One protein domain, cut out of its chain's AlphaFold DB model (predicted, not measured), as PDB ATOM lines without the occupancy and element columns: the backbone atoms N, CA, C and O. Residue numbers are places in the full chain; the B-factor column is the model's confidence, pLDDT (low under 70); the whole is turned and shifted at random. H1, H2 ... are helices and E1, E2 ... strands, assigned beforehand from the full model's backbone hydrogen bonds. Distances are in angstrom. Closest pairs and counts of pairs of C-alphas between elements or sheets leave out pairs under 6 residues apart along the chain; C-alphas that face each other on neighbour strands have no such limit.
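This is residues 260 to 379 of the 385 residues of an uncharacterized protein of Tsukamurella sputi (UniProt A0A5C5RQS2). Two twisted sheets of four strands, E1 E7 E3 E4 and E6 E5 E2 E8, lie face to face as a sandwich, their strands at 16 degrees to each other. The chain changes from one sheet to the other five times; the short helix H2 only grazes the second sheet, and the short helix H1 lies off both. The printed part has 120 residues, with two named helices and eight named strands in the order E1 E2 E3 H1 E4 E5 E6 H2 E7 E8; both sheets are antiparallel throughout. The class is mostly strand, with under half of the residues in named elements. The whole is compact, with a radius of gyration of the C-alphas of 14.1 A and spans of 37 by 27 by 24 A.

One sheet, strongly twisted, runs E1 (residues 260 to 266), E7 (353 to 363), E3 (282 to 286), E4 (307 to 309). E7 is staggered: its residues 353 to 360 pair with E1, where N 262 and O 358 are 2.9 A apart, within hydrogen-bond range, and its residues 361 to 363 pair with E3, where N 284 and O 361 are 2.8 A apart. Between E3 and E4, N 308 and O 285 are 2.8 A apart. The other sheet runs E6 (328 to 330), E5 (317 to 320), E2 (274 to 278), E8 (369 to 378). E5 and E6 form a hairpin, with N 318 and O 329 2.8 A apart; N 319 and O 276 are 2.7 A apart between E5 and E2, and N 275 and O 373 2.8 A between E2 and E8. The parts of the two sheets that face each other are 10.9 A centre to centre, their best planes 6 degrees apart. The closest C-alphas of E1 and E8, those of Asn 266 and Arg 376, are 7.4 A apart. H2 (337 to 340) only grazes the second sheet with its residues 337 to 340; its closest C-alphas to E6 are those of Ala 337 and Tyr 328, 5.5 A apart. H1 (293 to 296) is not on either sheet. Both helices are too short for an O i to N i+4 pair; each has its one O i to N i+3 pair within range.

E1 begins at C-alpha 260, (96.955, 134.207, 72.390), and measures 19.8 A from first to last C-alpha. E7 measures 29.2 A and begins at C-alpha 353, (112.694, 123.937, 63.997). E8 measures 29.4 A and ends at C-alpha 378, (124.578, 131.418, 63.866). E3 measures 13.8 A and E2 12.8 A.

The two C-alphas farthest apart, those of Pro 365 and Ser 379, are 42.0 A apart. The printed part has no cut. The link from H2 to E7, residues 341 to 352, is long; those from E2 to E3 and from E7 to E8 are tight. The mean pLDDT of the printed part is 93.9, and no printed residue is under 70.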
ATOM      1  N   GLY A 260      96.164 133.683  73.494       95.12
ATOM      2  CA  GLY A 260      96.955 134.207  72.390       95.12
ATOM      3  C   GLY A 260      97.741 133.091  71.718       95.12
ATOM      4  O   GLY A 260      98.012 132.064  72.334       95.12
ATOM      5  N   TYR A 261      98.114 133.293  70.458       96.94
ATOM      6  CA  TYR A 261      98.928 132.342  69.708       96.94
ATOM      7  C   TYR A 261     100.156 133.045  69.151       96.94
ATOM      8  O   TYR A 261     100.049 134.135  68.591       96.94
ATOM      9  N   PHE A 262     101.297 132.390  69.301       98.00
ATOM     10  CA  PHE A 262     102.591 132.802  68.778       98.00
ATOM     11  C   PHE A 262     103.116 131.714  67.849       98.00
ATOM     12  O   PHE A 262     102.755 130.547  67.991       98.00
ATOM     13  N   THR A 263     103.976 132.083  66.906       97.69
ATOM     14  CA  THR A 263     104.673 131.115  66.050       97.69
ATOM     15  C   THR A 263     106.141 131.061  66.440       97.69
ATOM     16  O   THR A 263     106.847 132.050  66.291       97.69
ATOM     17  N   ILE A 264     106.613 129.919  66.930       96.25
ATOM     18  CA  ILE A 264     108.030 129.682  67.206       96.25
ATOM     19  C   ILE A 264     108.651 128.980  66.000       96.25
ATOM     20  O   ILE A 264     108.181 127.926  65.584       96.25
ATOM     21  N   GLU A 265     109.714 129.557  65.457       95.62
ATOM     22  CA  GLU A 265     110.511 129.001  64.362       95.62
ATOM     23  C   GLU A 265     111.980 129.289  64.654       95.62
ATOM     24  O   GLU A 265     112.332 130.431  64.956       95.62
ATOM     25  N   ASN A 266     112.839 128.279  64.528       97.19
ATOM     26  CA  ASN A 266     114.278 128.461  64.636       97.19
ATOM     27  C   ASN A 266     114.950 128.052  63.320       97.19
ATOM     28  O   ASN A 266     115.184 126.863  63.126       97.19
ATOM     29  N   PRO A 267     115.265 129.002  62.423       95.44
ATOM     30  CA  PRO A 267     115.936 128.696  61.164       95.44
ATOM     31  C   PRO A 267     117.453 128.515  61.324       95.44
ATOM     32  O   PRO A 267     118.137 128.330  60.328       95.44
ATOM     33  N   THR A 268     118.003 128.640  62.536       96.81
ATOM     34  CA  THR A 268     119.454 128.674  62.727       96.81
ATOM     35  C   THR A 268     120.045 127.313  63.061       96.81
ATOM     36  O   THR A 268     119.338 126.373  63.425       96.81
ATOM     37  N   ASP A 269     121.372 127.220  62.963       94.88
ATOM     38  CA  ASP A 269     122.156 126.046  63.347       94.88
ATOM     39  C   ASP A 269     122.433 125.966  64.862       94.88
ATOM     40  O   ASP A 269     123.092 125.037  65.334       94.88
ATOM     41  N   GLN A 270     121.933 126.933  65.634       94.50
ATOM     42  CA  GLN A 270     122.093 127.023  67.083       94.50
ATOM     43  C   GLN A 270     120.756 126.809  67.792       94.50
ATOM     44  O   GLN A 270     119.689 126.944  67.203       94.50
ATOM     45  N   ILE A 271     120.801 126.463  69.078       94.12
ATOM     46  CA  ILE A 271     119.584 126.395  69.896       94.12
ATOM     47  C   ILE A 271     119.065 127.822  70.104       94.12
ATOM     48  O   ILE A 271     119.806 128.693  70.555       94.12
ATOM     49  N   GLY A 272     117.792 128.051  69.785       95.50
ATOM     50  CA  GLY A 272     117.104 129.306  70.068       95.50
ATOM     51  C   GLY A 272     116.474 129.272  71.457       95.50
ATOM     52  O   GLY A 272     115.846 128.283  71.823       95.50
ATOM     53  N   TYR A 273     116.590 130.351  72.222       95.56
ATOM     54  CA  TYR A 273     115.987 130.454  73.552       95.56
ATOM     55  C   TYR A 273     114.876 131.510  73.530       95.56
ATOM     56  O   TYR A 273     115.178 132.695  73.404       95.56
ATOM     57  N   PRO A 274     113.592 131.107  73.584       95.81
ATOM     58  CA  PRO A 274     112.472 132.031  73.705       95.81
ATOM     59  C   PRO A 274     112.594 132.927  74.940       95.81
ATOM     60  O   PRO A 274     112.811 132.436  76.053       95.81
ATOM     61  N   GLU A 275     112.395 134.220  74.743       96.12
ATOM     62  CA  GLU A 275     112.301 135.231  75.792       96.12
ATOM     63  C   GLU A 275     110.862 135.753  75.822       96.12
ATOM     64  O   GLU A 275     110.301 136.092  74.776       96.12
ATOM     65  N   TRP A 276     110.245 135.790  77.003       97.50
ATOM     66  CA  TRP A 276     108.881 136.295  77.169       97.50
ATOM     67  C   TRP A 276     108.866 137.541  78.040       97.50
ATOM     68  O   TRP A 276     109.339 137.498  79.169       97.50
ATOM     69  N   ASP A 277     108.218 138.605  77.576       97.38
ATOM     70  CA  ASP A 277     107.888 139.763  78.407       97.38
ATOM     71  C   ASP A 277     106.376 139.829  78.618       97.38
ATOM     72  O   ASP A 277     105.590 139.909  77.669       97.38
ATOM     73  N   LEU A 278     105.967 139.771  79.883       97.81
ATOM     74  CA  LEU A 278     104.583 139.590  80.298       97.81
ATOM     75  C   LEU A 278     104.150 140.739  81.214       97.81
ATOM     76  O   LEU A 278     104.719 140.938  82.289       97.81
ATOM     77  N   ASP A 279     103.123 141.485  80.806       97.50
ATOM     78  CA  ASP A 279     102.531 142.559  81.614       97.50
ATOM     79  C   ASP A 279     101.900 142.036  82.923       97.50
ATOM     80  O   ASP A 279     101.625 140.841  83.040       97.50
ATOM     81  N   PRO A 280     101.604 142.905  83.910       96.12
ATOM     82  CA  PRO A 280     100.937 142.504  85.151       96.12
ATOM     83  C   PRO A 280      99.602 141.767  84.918       96.12
ATOM     84  O   PRO A 280      98.585 142.371  84.571       96.12
ATOM     85  N   ALA A 281      99.608 140.450  85.117       94.38
ATOM     86  CA  ALA A 281      98.450 139.558  85.114       94.38
ATOM     87  C   ALA A 281      98.877 138.181  85.657       94.38
ATOM     88  O   ALA A 281     100.006 137.994  86.109       94.38
ATOM     89  N   GLN A 282      97.983 137.194  85.625       94.81
ATOM     90  CA  GLN A 282      98.389 135.796  85.708       94.81
ATOM     91  C   GLN A 282      98.505 135.217  84.294       94.81
ATOM     92  O   GLN A 282      97.587 135.361  83.488       94.81
ATOM     93  N   TRP A 283      99.601 134.522  84.011       96.31
ATOM     94  CA  TRP A 283      99.906 133.979  82.692       96.31
ATOM     95  C   TRP A 283     100.145 132.474  82.727       96.31
ATOM     96  O   TRP A 283     100.540 131.908  83.748       96.31
ATOM     97  N   GLN A 284      99.935 131.831  81.584       96.12
ATOM     98  CA  GLN A 284     100.533 130.542  81.262       96.12
ATOM     99  C   GLN A 284     101.270 130.683  79.936       96.12
ATOM    100  O   GLN A 284     100.652 131.075  78.946       96.12
ATOM    101  N   PHE A 285     102.557 130.360  79.902       96.31
ATOM    102  CA  PHE A 285     103.388 130.461  78.701       96.31
ATOM    103  C   PHE A 285     104.047 129.107  78.379       96.31
ATOM    104  O   PHE A 285     104.198 128.274  79.279       96.31
ATOM    105  N   PRO A 286     104.376 128.838  77.107       96.94
ATOM    106  CA  PRO A 286     104.817 127.522  76.663       96.94
ATOM    107  C   PRO A 286     106.304 127.287  76.950       96.94
ATOM    108  O   PRO A 286     107.138 128.161  76.728       96.94
ATOM    109  N   ASP A 287     106.629 126.067  77.376       95.88
ATOM    110  CA  ASP A 287     107.991 125.518  77.444       95.88
ATOM    111  C   ASP A 287     107.965 124.107  76.845       95.88
ATOM    112  O   ASP A 287     108.034 123.099  77.548       95.88
ATOM    113  N   PHE A 288     107.717 124.033  75.538       96.12
ATOM    114  CA  PHE A 288     107.531 122.764  74.836       96.12
ATOM    115  C   PHE A 288     108.866 122.047  74.669       96.12
ATOM    116  O   PHE A 288     109.882 122.658  74.357       96.12
ATOM    117  N   SER A 289     108.856 120.726  74.821       94.81
ATOM    118  CA  SER A 289     110.087 119.935  74.822       94.81
ATOM    119  C   SER A 289     110.815 119.847  73.488       94.81
ATOM    120  O   SER A 289     112.022 119.607  73.465       94.81
ATOM    121  N   PHE A 290     110.082 119.924  72.375       94.75
ATOM    122  CA  PHE A 290     110.581 119.560  71.045       94.75
ATOM    123  C   PHE A 290     111.299 118.189  71.025       94.75
ATOM    124  O   PHE A 290     112.257 117.981  70.286       94.75
ATOM    125  N   GLY A 291     110.857 117.240  71.865       93.19
ATOM    126  CA  GLY A 291     111.436 115.891  71.963       93.19
ATOM    127  C   GLY A 291     112.683 115.765  72.851       93.19
ATOM    128  O   GLY A 291     113.326 114.710  72.872       93.19
ATOM    129  N   GLN A 292     113.052 116.815  73.590       94.12
ATOM    130  CA  GLN A 292     114.261 116.855  74.421       94.12
ATOM    131  C   GLN A 292     114.067 116.287  75.840       94.12
ATOM    132  O   GLN A 292     114.984 116.350  76.660       94.12
ATOM    133  N   GLU A 293     112.918 115.681  76.167       94.25
ATOM    134  CA  GLU A 293     112.579 115.240  77.534       94.25
ATOM    135  C   GLU A 293     113.615 114.283  78.138       94.25
ATOM    136  O   GLU A 293     113.880 114.297  79.343       94.25
ATOM    137  N   ARG A 294     114.255 113.465  77.294       89.44
ATOM    138  CA  ARG A 294     115.275 112.502  77.732       89.44
ATOM    139  C   ARG A 294     116.515 113.173  78.322       89.44
ATOM    140  O   ARG A 294     117.112 112.593  79.228       89.44
ATOM    141  N   MET A 295     116.876 114.378  77.867       86.62
ATOM    142  CA  MET A 295     117.989 115.152  78.442       86.62
ATOM    143  C   MET A 295     117.727 115.495  79.913       86.62
ATOM    144  O   MET A 295     118.645 115.534  80.727       86.62
ATOM    145  N   TRP A 296     116.449 115.619  80.270       87.56
ATOM    146  CA  TRP A 296     115.975 115.950  81.607       87.56
ATOM    147  C   TRP A 296     115.453 114.741  82.389       87.56
ATOM    148  O   TRP A 296     114.818 114.900  83.429       87.56
ATOM    149  N   LYS A 297     115.735 113.515  81.918       92.06
ATOM    150  CA  LYS A 297     115.269 112.251  82.522       92.06
ATOM    151  C   LYS A 297     113.740 112.156  82.622       92.06
ATOM    152  O   LYS A 297     113.213 111.521  83.537       92.06
ATOM    153  N   ARG A 298     113.024 112.772  81.681       92.62
ATOM    154  CA  ARG A 298     111.561 112.753  81.604       92.62
ATOM    155  C   ARG A 298     111.084 111.805  80.494       92.62
ATOM    156  O   ARG A 298     111.829 111.556  79.541       92.62
ATOM    157  N   PRO A 299     109.875 111.220  80.609       94.50
ATOM    158  CA  PRO A 299     109.318 110.372  79.557       94.50
ATOM    159  C   PRO A 299     109.126 111.156  78.254       94.50
ATOM    160  O   PRO A 299     108.736 112.319  78.279       94.50
ATOM    161  N   ALA A 300     109.370 110.509  77.114       93.56
ATOM    162  CA  ALA A 300     109.162 111.132  75.807       93.56
ATOM    163  C   ALA A 300     107.694 111.559  75.636       93.56
ATOM    164  O   ALA A 300     106.787 110.781  75.938       93.56
ATOM    165  N   GLY A 301     107.472 112.786  75.162       93.19
ATOM    166  CA  GLY A 301     106.145 113.372  74.979       93.19
ATOM    167  C   GLY A 301     105.492 113.909  76.255       93.19
ATOM    168  O   GLY A 301     104.429 114.518  76.161       93.19
ATOM    169  N   ALA A 302     106.099 113.728  77.436       94.25
ATOM    170  CA  ALA A 302     105.526 114.215  78.695       94.25
ATOM    171  C   ALA A 302     105.385 115.744  78.729       94.25
ATOM    172  O   ALA A 302     104.468 116.254  79.367       94.25
ATOM    173  N   ASP A 303     106.266 116.454  78.018       96.06
ATOM    174  CA  ASP A 303     106.320 117.916  78.005       96.06
ATOM    175  C   ASP A 303     106.050 118.507  76.609       96.06
ATOM    176  O   ASP A 303     106.364 119.666  76.346       96.06
ATOM    177  N   ALA A 304     105.420 117.741  75.711       94.44
ATOM    178  CA  ALA A 304     105.072 118.212  74.367       94.44
ATOM    179  C   ALA A 304     104.092 119.404  74.370       94.44
ATOM    180  O   ALA A 304     104.027 120.151  73.400       94.44
ATOM    181  N   ALA A 305     103.335 119.576  75.459       95.25
ATOM    182  CA  ALA A 305     102.410 120.687  75.682       95.25
ATOM    183  C   ALA A 305     102.622 121.331  77.068       95.25
ATOM    184  O   ALA A 305     101.664 121.759  77.716       95.25
ATOM    185  N   ARG A 306     103.864 121.332  77.575       96.00
ATOM    186  CA  ARG A 306     104.185 121.899  78.892       96.00
ATOM    187  C   ARG A 306     103.966 123.414  78.879       96.00
ATOM    188  O   ARG A 306     104.529 124.131  78.058       96.00
ATOM    189  N   MET A 307     103.170 123.882  79.835       96.56
ATOM    190  CA  MET A 307     102.904 125.297  80.087       96.56
ATOM    191  C   MET A 307     103.368 125.639  81.502       96.56
ATOM    192  O   MET A 307     103.007 124.943  82.454       96.56
ATOM    193  N   ILE A 308     104.150 126.703  81.650       96.25
ATOM    194  CA  ILE A 308     104.521 127.252  82.956       96.25
ATOM    195  C   ILE A 308     103.465 128.277  83.353       96.25
ATOM    196  O   ILE A 308     103.098 129.135  82.555       96.25
ATOM    197  N   VAL A 309     102.982 128.189  84.593       95.19
ATOM    198  CA  VAL A 309     101.941 129.065  85.141       95.19
ATOM    199  C   VAL A 309     102.567 130.051  86.116       95.19
ATOM    200  O   VAL A 309     103.277 129.640  87.032       95.19
ATOM    201  N   THR A 310     102.272 131.339  85.961       95.12
ATOM    202  CA  THR A 310     102.695 132.367  86.915       95.12
ATOM    203  C   THR A 310     101.708 132.468  88.082       95.12
ATOM    204  O   THR A 310     100.502 132.196  87.961       95.12
ATOM    205  N   LYS A 311     102.193 132.922  89.242       92.69
ATOM    206  CA  LYS A 311     101.310 133.535  90.247       92.69
ATOM    207  C   LYS A 311     100.756 134.860  89.680       92.69
ATOM    208  O   LYS A 311     101.340 135.399  88.741       92.69
ATOM    209  N   PRO A 312      99.625 135.389  90.182       92.31
ATOM    210  CA  PRO A 312      99.152 136.710  89.773       92.31
ATOM    211  C   PRO A 312     100.219 137.779  90.032       92.31
ATOM    212  O   PRO A 312     100.648 137.954  91.171       92.31
ATOM    213  N   MET A 313     100.642 138.472  88.979       93.44
ATOM    214  CA  MET A 313     101.720 139.456  89.031       93.44
ATOM    215  C   MET A 313     101.180 140.884  89.118       93.44
ATOM    216  O   MET A 313     100.156 141.215  88.520       93.44
ATOM    217  N   THR A 314     101.909 141.748  89.824       93.00
ATOM    218  CA  THR A 314     101.616 143.190  89.950       93.00
ATOM    219  C   THR A 314     102.569 144.080  89.156       93.00
ATOM    220  O   THR A 314     102.328 145.278  89.046       93.00
ATOM    221  N   GLN A 315     103.639 143.507  88.612       94.06
ATOM    222  CA  GLN A 315     104.654 144.171  87.797       94.06
ATOM    223  C   GLN A 315     104.970 143.311  86.573       94.06
ATOM    224  O   GLN A 315     104.537 142.157  86.503       94.06
ATOM    225  N   ARG A 316     105.678 143.882  85.596       95.94
ATOM    226  CA  ARG A 316     106.105 143.138  84.408       95.94
ATOM    227  C   ARG A 316     107.128 142.063  84.791       95.94
ATOM    228  O   ARG A 316     107.988 142.307  85.637       95.94
ATOM    229  N   LEU A 317     107.028 140.900  84.150       96.62
ATOM    230  CA  LEU A 317     107.987 139.801  84.260       96.62
ATOM    231  C   LEU A 317     108.662 139.581  82.912       96.62
ATOM    232  O   LEU A 317     107.976 139.416  81.902       96.62
ATOM    233  N   SER A 318     109.985 139.517  82.937       96.50
ATOM    234  CA  SER A 318     110.800 138.999  81.849       96.50
ATOM    235  C   SER A 318     111.190 137.556  82.164       96.50
ATOM    236  O   SER A 318     111.630 137.249  83.279       96.50
ATOM    237  N   VAL A 319     110.989 136.662  81.201       96.00
ATOM    238  CA  VAL A 319     111.318 135.241  81.288       96.00
ATOM    239  C   VAL A 319     112.397 134.917  80.268       96.00
ATOM    240  O   VAL A 319     112.180 135.087  79.071       96.00
ATOM    241  N   MET A 320     113.523 134.390  80.736       92.31
ATOM    242  CA  MET A 320     114.653 133.968  79.906       92.31
ATOM    243  C   MET A 320     114.747 132.443  79.943       92.31
ATOM    244  O   MET A 320     114.894 131.855  81.013       92.31
ATOM    245  N   SER A 321     114.641 131.777  78.791       90.94
ATOM    246  CA  SER A 321     114.796 130.311  78.731       90.94
ATOM    247  C   SER A 321     116.241 129.844  78.557       90.94
ATOM    248  O   SER A 321     116.507 128.645  78.655       90.94
ATOM    249  N   ASP A 322     117.174 130.770  78.319       89.31
ATOM    250  CA  ASP A 322     118.598 130.458  78.230       89.31
ATOM    251  C   ASP A 322     119.108 129.944  79.592       89.31
ATOM    252  O   ASP A 322     119.015 130.665  80.590       89.31
ATOM    253  N   PRO A 323     119.670 128.721  79.664       83.44
ATOM    254  CA  PRO A 323     120.160 128.138  80.911       83.44
ATOM    255  C   PRO A 323     121.338 128.900  81.540       83.44
ATOM    256  O   PRO A 323     121.691 128.617  82.686       83.44
ATOM    257  N   MET A 324     121.979 129.819  80.813       82.00
ATOM    258  CA  MET A 324     123.072 130.655  81.319       82.00
ATOM    259  C   MET A 324     122.591 131.967  81.955       82.00
ATOM    260  O   MET A 324     123.408 132.691  82.525       82.00
ATOM    261  N   MET A 325     121.296 132.274  81.863       85.00
ATOM    262  CA  MET A 325     120.701 133.523  82.333       85.00
ATOM    263  C   MET A 325     119.775 133.289  83.528       85.00
ATOM    264  O   MET A 325     119.248 132.195  83.728       85.00
ATOM    265  N   ASP A 326     119.542 134.342  84.317       86.88
ATOM    266  CA  ASP A 326     118.500 134.303  85.342       86.88
ATOM    267  C   ASP A 326     117.123 134.208  84.665       86.88
ATOM    268  O   ASP A 326     116.755 135.103  83.899       86.88
ATOM    269  N   PRO A 327     116.335 133.152  84.938       89.94
ATOM    270  CA  PRO A 327     115.170 132.834  84.123       89.94
ATOM    271  C   PRO A 327     113.974 133.748  84.370       89.94
ATOM    272  O   PRO A 327     113.072 133.780  83.544       89.94
ATOM    273  N   TYR A 328     113.932 134.458  85.500       94.44
ATOM    274  CA  TYR A 328     112.777 135.248  85.917       94.44
ATOM    275  C   TYR A 328     113.223 136.562  86.552       94.44
ATOM    276  O   TYR A 328     113.717 136.567  87.685       94.44
ATOM    277  N   LEU A 329     113.006 137.667  85.843       94.69
ATOM    278  CA  LEU A 329     113.361 139.011  86.287       94.69
ATOM    279  C   LEU A 329     112.134 139.918  86.305       94.69
ATOM    280  O   LEU A 329     111.386 140.008  85.333       94.69
ATOM    281  N   ASN A 330     111.943 140.605  87.424       91.81
ATOM    282  CA  ASN A 330     110.966 141.675  87.547       91.81
ATOM    283  C   ASN A 330     111.469 142.955  86.864       91.81
ATOM    284  O   ASN A 330     112.655 143.110  86.576       91.81
ATOM    285  N   GLU A 331     110.563 143.912  86.668       91.44
ATOM    286  CA  GLU A 331     110.875 145.236  86.112       91.44
ATOM    287  C   GLU A 331     111.977 145.994  86.882       91.44
ATOM    288  O   GLU A 331     112.741 146.751  86.287       91.44
ATOM    289  N   ASP A 332     112.106 145.760  88.190       90.88
ATOM    290  CA  ASP A 332     113.139 146.345  89.056       90.88
ATOM    291  C   ASP A 332     114.477 145.576  89.053       90.88
ATOM    292  O   ASP A 332     115.364 145.882  89.852       90.88
ATOM    293  N   LEU A 333     114.630 144.588  88.159       88.88
ATOM    294  CA  LEU A 333     115.767 143.663  88.058       88.88
ATOM    295  C   LEU A 333     115.934 142.719  89.263       88.88
ATOM    296  O   LEU A 333     116.954 142.036  89.373       88.88
ATOM    297  N   SER A 334     114.948 142.642  90.161       90.56
ATOM    298  CA  SER A 334     114.919 141.606  91.192       90.56
ATOM    299  C   SER A 334     114.523 140.252  90.598       90.56
ATOM    300  O   SER A 334     113.768 140.164  89.627       90.56
ATOM    301  N   THR A 335     115.018 139.168  91.193       90.00
ATOM    302  CA  THR A 335     114.631 137.816  90.775       90.00
ATOM    303  C   THR A 335     113.211 137.476  91.233       90.00
ATOM    304  O   THR A 335     112.859 137.677  92.396       90.00
ATOM    305  N   ALA A 336     112.412 136.902  90.331       89.44
ATOM    306  CA  ALA A 336     111.080 136.365  90.628       89.44
ATOM    307  C   ALA A 336     111.071 134.829  90.759       89.44
ATOM    308  O   ALA A 336     110.014 134.213  90.870       89.44
ATOM    309  N   ALA A 337     112.238 134.173  90.769       87.50
ATOM    310  CA  ALA A 337     112.321 132.709  90.742       87.50
ATOM    311  C   ALA A 337     111.643 132.020  91.942       87.50
ATOM    312  O   ALA A 337     111.101 130.922  91.800       87.50
ATOM    313  N   GLY A 338     111.620 132.678  93.108       86.69
ATOM    314  CA  GLY A 338     110.934 132.179  94.303       86.69
ATOM    315  C   GLY A 338     109.419 132.013  94.126       86.69
ATOM    316  O   GLY A 338     108.808 131.200  94.818       86.69
ATOM    317  N   ASP A 339     108.812 132.714  93.165       88.75
ATOM    318  CA  ASP A 339     107.374 132.640  92.917       88.75
ATOM    319  C   ASP A 339     106.956 131.399  92.127       88.75
ATOM    320  O   ASP A 339     105.776 131.044  92.145       88.75
ATOM    321  N   PHE A 340     107.907 130.699  91.509       90.88
ATOM    322  CA  PHE A 340     107.649 129.560  90.630       90.88
ATOM    323  C   PHE A 340     107.843 128.192  91.296       90.88
ATOM    324  O   PHE A 340     107.805 127.176  90.610       90.88
ATOM    325  N   ASP A 341     108.060 128.131  92.616       88.69
ATOM    326  CA  ASP A 341     108.197 126.878  93.381       88.69
ATOM    327  C   ASP A 341     109.238 125.899  92.772       88.69
ATOM    328  O   ASP A 341     109.090 124.677  92.818       88.69
ATOM    329  N   GLY A 342     110.301 126.445  92.164       85.88
ATOM    330  CA  GLY A 342     111.363 125.688  91.489       85.88
ATOM    331  C   GLY A 342     111.072 125.286  90.034       85.88
ATOM    332  O   GLY A 342     111.884 124.595  89.420       85.88
ATOM    333  N   VAL A 343     109.942 125.705  89.460       91.56
ATOM    334  CA  VAL A 343     109.600 125.481  88.049       91.56
ATOM    335  C   VAL A 343     110.309 126.512  87.172       91.56
ATOM    336  O   VAL A 343     110.003 127.698  87.220       91.56
ATOM    337  N   MET A 344     111.222 126.057  86.320       91.31
ATOM    338  CA  MET A 344     111.943 126.894  85.353       91.31
ATOM    339  C   MET A 344     111.634 126.481  83.904       91.31
ATOM    340  O   MET A 344     111.147 125.356  83.688       91.31
ATOM    341  N   PRO A 345     111.885 127.357  82.914       93.44
ATOM    342  CA  PRO A 345     112.014 126.942  81.521       93.44
ATOM    343  C   PRO A 345     113.124 125.894  81.403       93.44
ATOM    344  O   PRO A 345     114.126 125.962  82.116       93.44
ATOM    345  N   MET A 346     112.916 124.884  80.568       92.06
ATOM    346  CA  MET A 346     113.832 123.746  80.446       92.06
ATOM    347  C   MET A 346     114.298 123.522  79.012       92.06
ATOM    348  O   MET A 346     115.322 122.867  78.798       92.06
ATOM    349  N   TYR A 347     113.533 123.997  78.033       94.44
ATOM    350  CA  TYR A 347     113.695 123.585  76.652       94.44
ATOM    351  C   TYR A 347     113.993 124.781  75.756       94.44
ATOM    352  O   TYR A 347     113.166 125.669  75.572       94.44
ATOM    353  N   GLY A 348     115.180 124.767  75.151       95.00
ATOM    354  CA  GLY A 348     115.466 125.601  73.992       95.00
ATOM    355  C   GLY A 348     114.805 125.029  72.737       95.00
ATOM    356  O   GLY A 348     114.505 123.838  72.658       95.00
ATOM    357  N   VAL A 349     114.591 125.867  71.736       96.88
ATOM    358  CA  VAL A 349     114.066 125.496  70.423       96.88
ATOM    359  C   VAL A 349     115.215 124.911  69.594       96.88
ATOM    360  O   VAL A 349     116.184 125.628  69.324       96.88
ATOM    361  N   PRO A 350     115.155 123.631  69.180       96.75
ATOM    362  CA  PRO A 350     116.232 123.002  68.422       96.75
ATOM    363  C   PRO A 350     116.569 123.748  67.121       96.75
ATOM    364  O   PRO A 350     115.697 124.435  66.576       96.75
ATOM    365  N   PRO A 351     117.795 123.587  66.594       96.69
ATOM    366  CA  PRO A 351     118.157 124.060  65.259       96.69
ATOM    367  C   PRO A 351     117.157 123.601  64.193       96.69
ATOM    368  O   PRO A 351     116.653 122.476  64.267       96.69
ATOM    369  N   TYR A 352     116.894 124.448  63.199       96.56
ATOM    370  CA  TYR A 352     115.998 124.157  62.067       96.56
ATOM    371  C   TYR A 352     114.577 123.725  62.454       96.56
ATOM    372  O   TYR A 352     113.931 122.939  61.754       96.56
ATOM    373  N   THR A 353     114.070 124.219  63.585       97.12
ATOM    374  CA  THR A 353     112.694 123.937  63.997       97.12
ATOM    375  C   THR A 353     111.722 124.699  63.090       97.12
ATOM    376  O   THR A 353     111.770 125.934  63.073       97.12
ATOM    377  N   PRO A 354     110.808 124.010  62.374       96.19
ATOM    378  CA  PRO A 354     109.837 124.662  61.503       96.19
ATOM    379  C   PRO A 354     108.813 125.481  62.308       96.19
ATOM    380  O   PRO A 354     108.629 125.230  63.505       96.19
ATOM    381  N   PRO A 355     108.082 126.404  61.653       96.69
ATOM    382  CA  PRO A 355     107.028 127.185  62.291       96.69
ATOM    383  C   PRO A 355     106.055 126.326  63.107       96.69
ATOM    384  O   PRO A 355     105.308 125.506  62.574       96.69
ATOM    385  N   THR A 356     106.062 126.538  64.421       96.19
ATOM    386  CA  THR A 356     105.264 125.806  65.404       96.19
ATOM    387  C   THR A 356     104.382 126.787  66.163       96.19
ATOM    388  O   THR A 356     104.874 127.705  66.817       96.19
ATOM    389  N   ILE A 357     103.066 126.600  66.088       97.12
ATOM    390  CA  ILE A 357     102.111 127.449  66.807       97.12
ATOM    391  C   ILE A 357     102.086 127.042  68.279       97.12
ATOM    392  O   ILE A 357     101.837 125.879  68.603       97.12
ATOM    393  N   VAL A 358     102.282 128.013  69.166       96.62
ATOM    394  CA  VAL A 358     102.247 127.824  70.616       96.62
ATOM    395  C   VAL A 358     101.245 128.782  71.269       96.62
ATOM    396  O   VAL A 358     101.117 129.931  70.833       96.62
ATOM    397  N   PRO A 359     100.498 128.335  72.292       97.06
ATOM    398  CA  PRO A 359      99.545 129.184  72.988       97.06
ATOM    399  C   PRO A 359     100.215 129.978  74.117       97.06
ATOM    400  O   PRO A 359     101.142 129.497  74.759       97.06
ATOM    401  N   VAL A 360      99.663 131.147  74.430       97.00
ATOM    402  CA  VAL A 360      99.800 131.814  75.730       97.00
ATOM    403  C   VAL A 360      98.405 131.969  76.325       97.00
ATOM    404  O   VAL A 360      97.451 132.237  75.595       97.00
ATOM    405  N   VAL A 361      98.255 131.813  77.634       96.00
ATOM    406  CA  VAL A 361      96.978 132.022  78.327       96.00
ATOM    407  C   VAL A 361      97.113 133.205  79.271       96.00
ATOM    408  O   VAL A 361      98.028 133.239  80.087       96.00
ATOM    409  N   CYS A 362      96.188 134.156  79.185       95.88
ATOM    410  CA  CYS A 362      96.112 135.308  80.074       95.88
ATOM    411  C   CYS A 362      94.863 135.230  80.953       95.88
ATOM    412  O   CYS A 362      93.732 135.177  80.456       95.88
ATOM    413  N   ASN A 363      95.086 135.287  82.262       92.81
ATOM    414  CA  ASN A 363      94.086 135.576  83.275       92.81
ATOM    415  C   ASN A 363      94.351 136.981  83.828       92.81
ATOM    416  O   ASN A 363      95.052 137.167  84.826       92.81
ATOM    417  N   GLY A 364      93.831 137.983  83.128       89.88
ATOM    418  CA  GLY A 364      94.101 139.384  83.411       89.88
ATOM    419  C   GLY A 364      93.154 140.325  82.674       89.88
ATOM    420  O   GLY A 364      92.268 139.872  81.946       89.88
ATOM    421  N   PRO A 365      93.320 141.642  82.863       88.44
ATOM    422  CA  PRO A 365      92.480 142.644  82.220       88.44
ATOM    423  C   PRO A 365      92.693 142.690  80.701       88.44
ATOM    424  O   PRO A 365      93.730 142.265  80.178       88.44
ATOM    425  N   ALA A 366      91.717 143.264  79.995       91.12
ATOM    426  CA  ALA A 366      91.874 143.615  78.588       91.12
ATOM    427  C   ALA A 366      93.065 144.571  78.409       91.12
ATOM    428  O   ALA A 366      93.254 145.493  79.201       91.12
ATOM    429  N   GLY A 367      93.856 144.351  77.362       93.31
ATOM    430  CA  GLY A 367      95.033 145.159  77.049       93.31
ATOM    431  C   GLY A 367      96.341 144.695  77.693       93.31
ATOM    432  O   GLY A 367      97.382 145.224  77.316       93.31
ATOM    433  N   ALA A 368      96.323 143.709  78.601       95.56
ATOM    434  CA  ALA A 368      97.551 143.082  79.099       95.56
ATOM    435  C   ALA A 368      98.308 142.412  77.941       95.56
ATOM    436  O   ALA A 368      97.707 141.650  77.176       95.56
ATOM    437  N   LYS A 369      99.603 142.699  77.788       97.62
ATOM    438  CA  LYS A 369     100.401 142.216  76.655       97.62
ATOM    439  C   LYS A 369     101.340 141.080  77.035       97.62
ATOM    440  O   LYS A 369     101.899 141.055  78.129       97.62
ATOM    441  N   ALA A 370     101.531 140.186  76.073       98.19
ATOM    442  CA  ALA A 370     102.636 139.243  76.031       98.19
ATOM    443  C   ALA A 370     103.486 139.550  74.797       98.19
ATOM    444  O   ALA A 370     102.944 139.754  73.705       98.19
ATOM    445  N   MET A 371     104.801 139.571  74.962       98.44
ATOM    446  CA  MET A 371     105.768 139.669  73.877       98.44
ATOM    447  C   MET A 371     106.658 138.432  73.899       98.44
ATOM    448  O   MET A 371     107.069 137.992  74.967       98.44
ATOM    449  N   LEU A 372     106.917 137.880  72.719       98.12
ATOM    450  CA  LEU A 372     107.871 136.803  72.496       98.12
ATOM    451  C   LEU A 372     109.012 137.363  71.657       98.12
ATOM    452  O   LEU A 372     108.758 137.885  70.569       98.12
ATOM    453  N   THR A 373     110.235 137.185  72.134       97.69
ATOM    454  CA  THR A 373     111.464 137.473  71.397       97.69
ATOM    455  C   THR A 373     112.250 136.180  71.232       97.69
ATOM    456  O   THR A 373     112.432 135.424  72.182       97.69
ATOM    457  N   LEU A 374     112.717 135.903  70.018       96.31
ATOM    458  CA  LEU A 374     113.630 134.798  69.744       96.31
ATOM    459  C   LEU A 374     114.871 135.334  69.036       96.31
ATOM    460  O   LEU A 374     114.815 135.736  67.865       96.31
ATOM    461  N   ARG A 375     115.996 135.317  69.754       94.62
ATOM    462  CA  ARG A 375     117.303 135.661  69.191       94.62
ATOM    463  C   ARG A 375     117.753 134.583  68.216       94.62
ATOM    464  O   ARG A 375     117.578 133.391  68.462       94.62
ATOM    465  N   ARG A 376     118.348 135.012  67.105       95.19
ATOM    466  CA  ARG A 376     118.826 134.126  66.038       95.19
ATOM    467  C   ARG A 376     120.345 134.122  66.014       95.19
ATOM    468  O   ARG A 376     120.948 135.076  65.522       95.19
ATOM    469  N   LEU A 377     120.917 133.053  66.560       95.25
ATOM    470  CA  LEU A 377     122.356 132.832  66.662       95.25
ATOM    471  C   LEU A 377     122.840 131.877  65.571       95.25
ATOM    472  O   LEU A 377     122.196 130.862  65.330       95.25
ATOM    473  N   TRP A 378     123.986 132.170  64.969       96.12
ATOM    474  CA  TRP A 378     124.578 131.418  63.866       96.12
ATOM    475  C   TRP A 378     126.049 131.109  64.140       96.12
ATOM    476  O   TRP A 378     126.787 131.973  64.620       96.12
ATOM    477  N   SER A 379     126.526 129.914  63.787       94.81
ATOM    478  CA  SER A 379     127.965 129.612  63.911       94.81
ATOM    479  C   SER A 379     128.841 130.306  62.861       94.81
ATOM    480  O   SER A 379     130.055 130.414  63.056       94.81
TER     481      SER A 379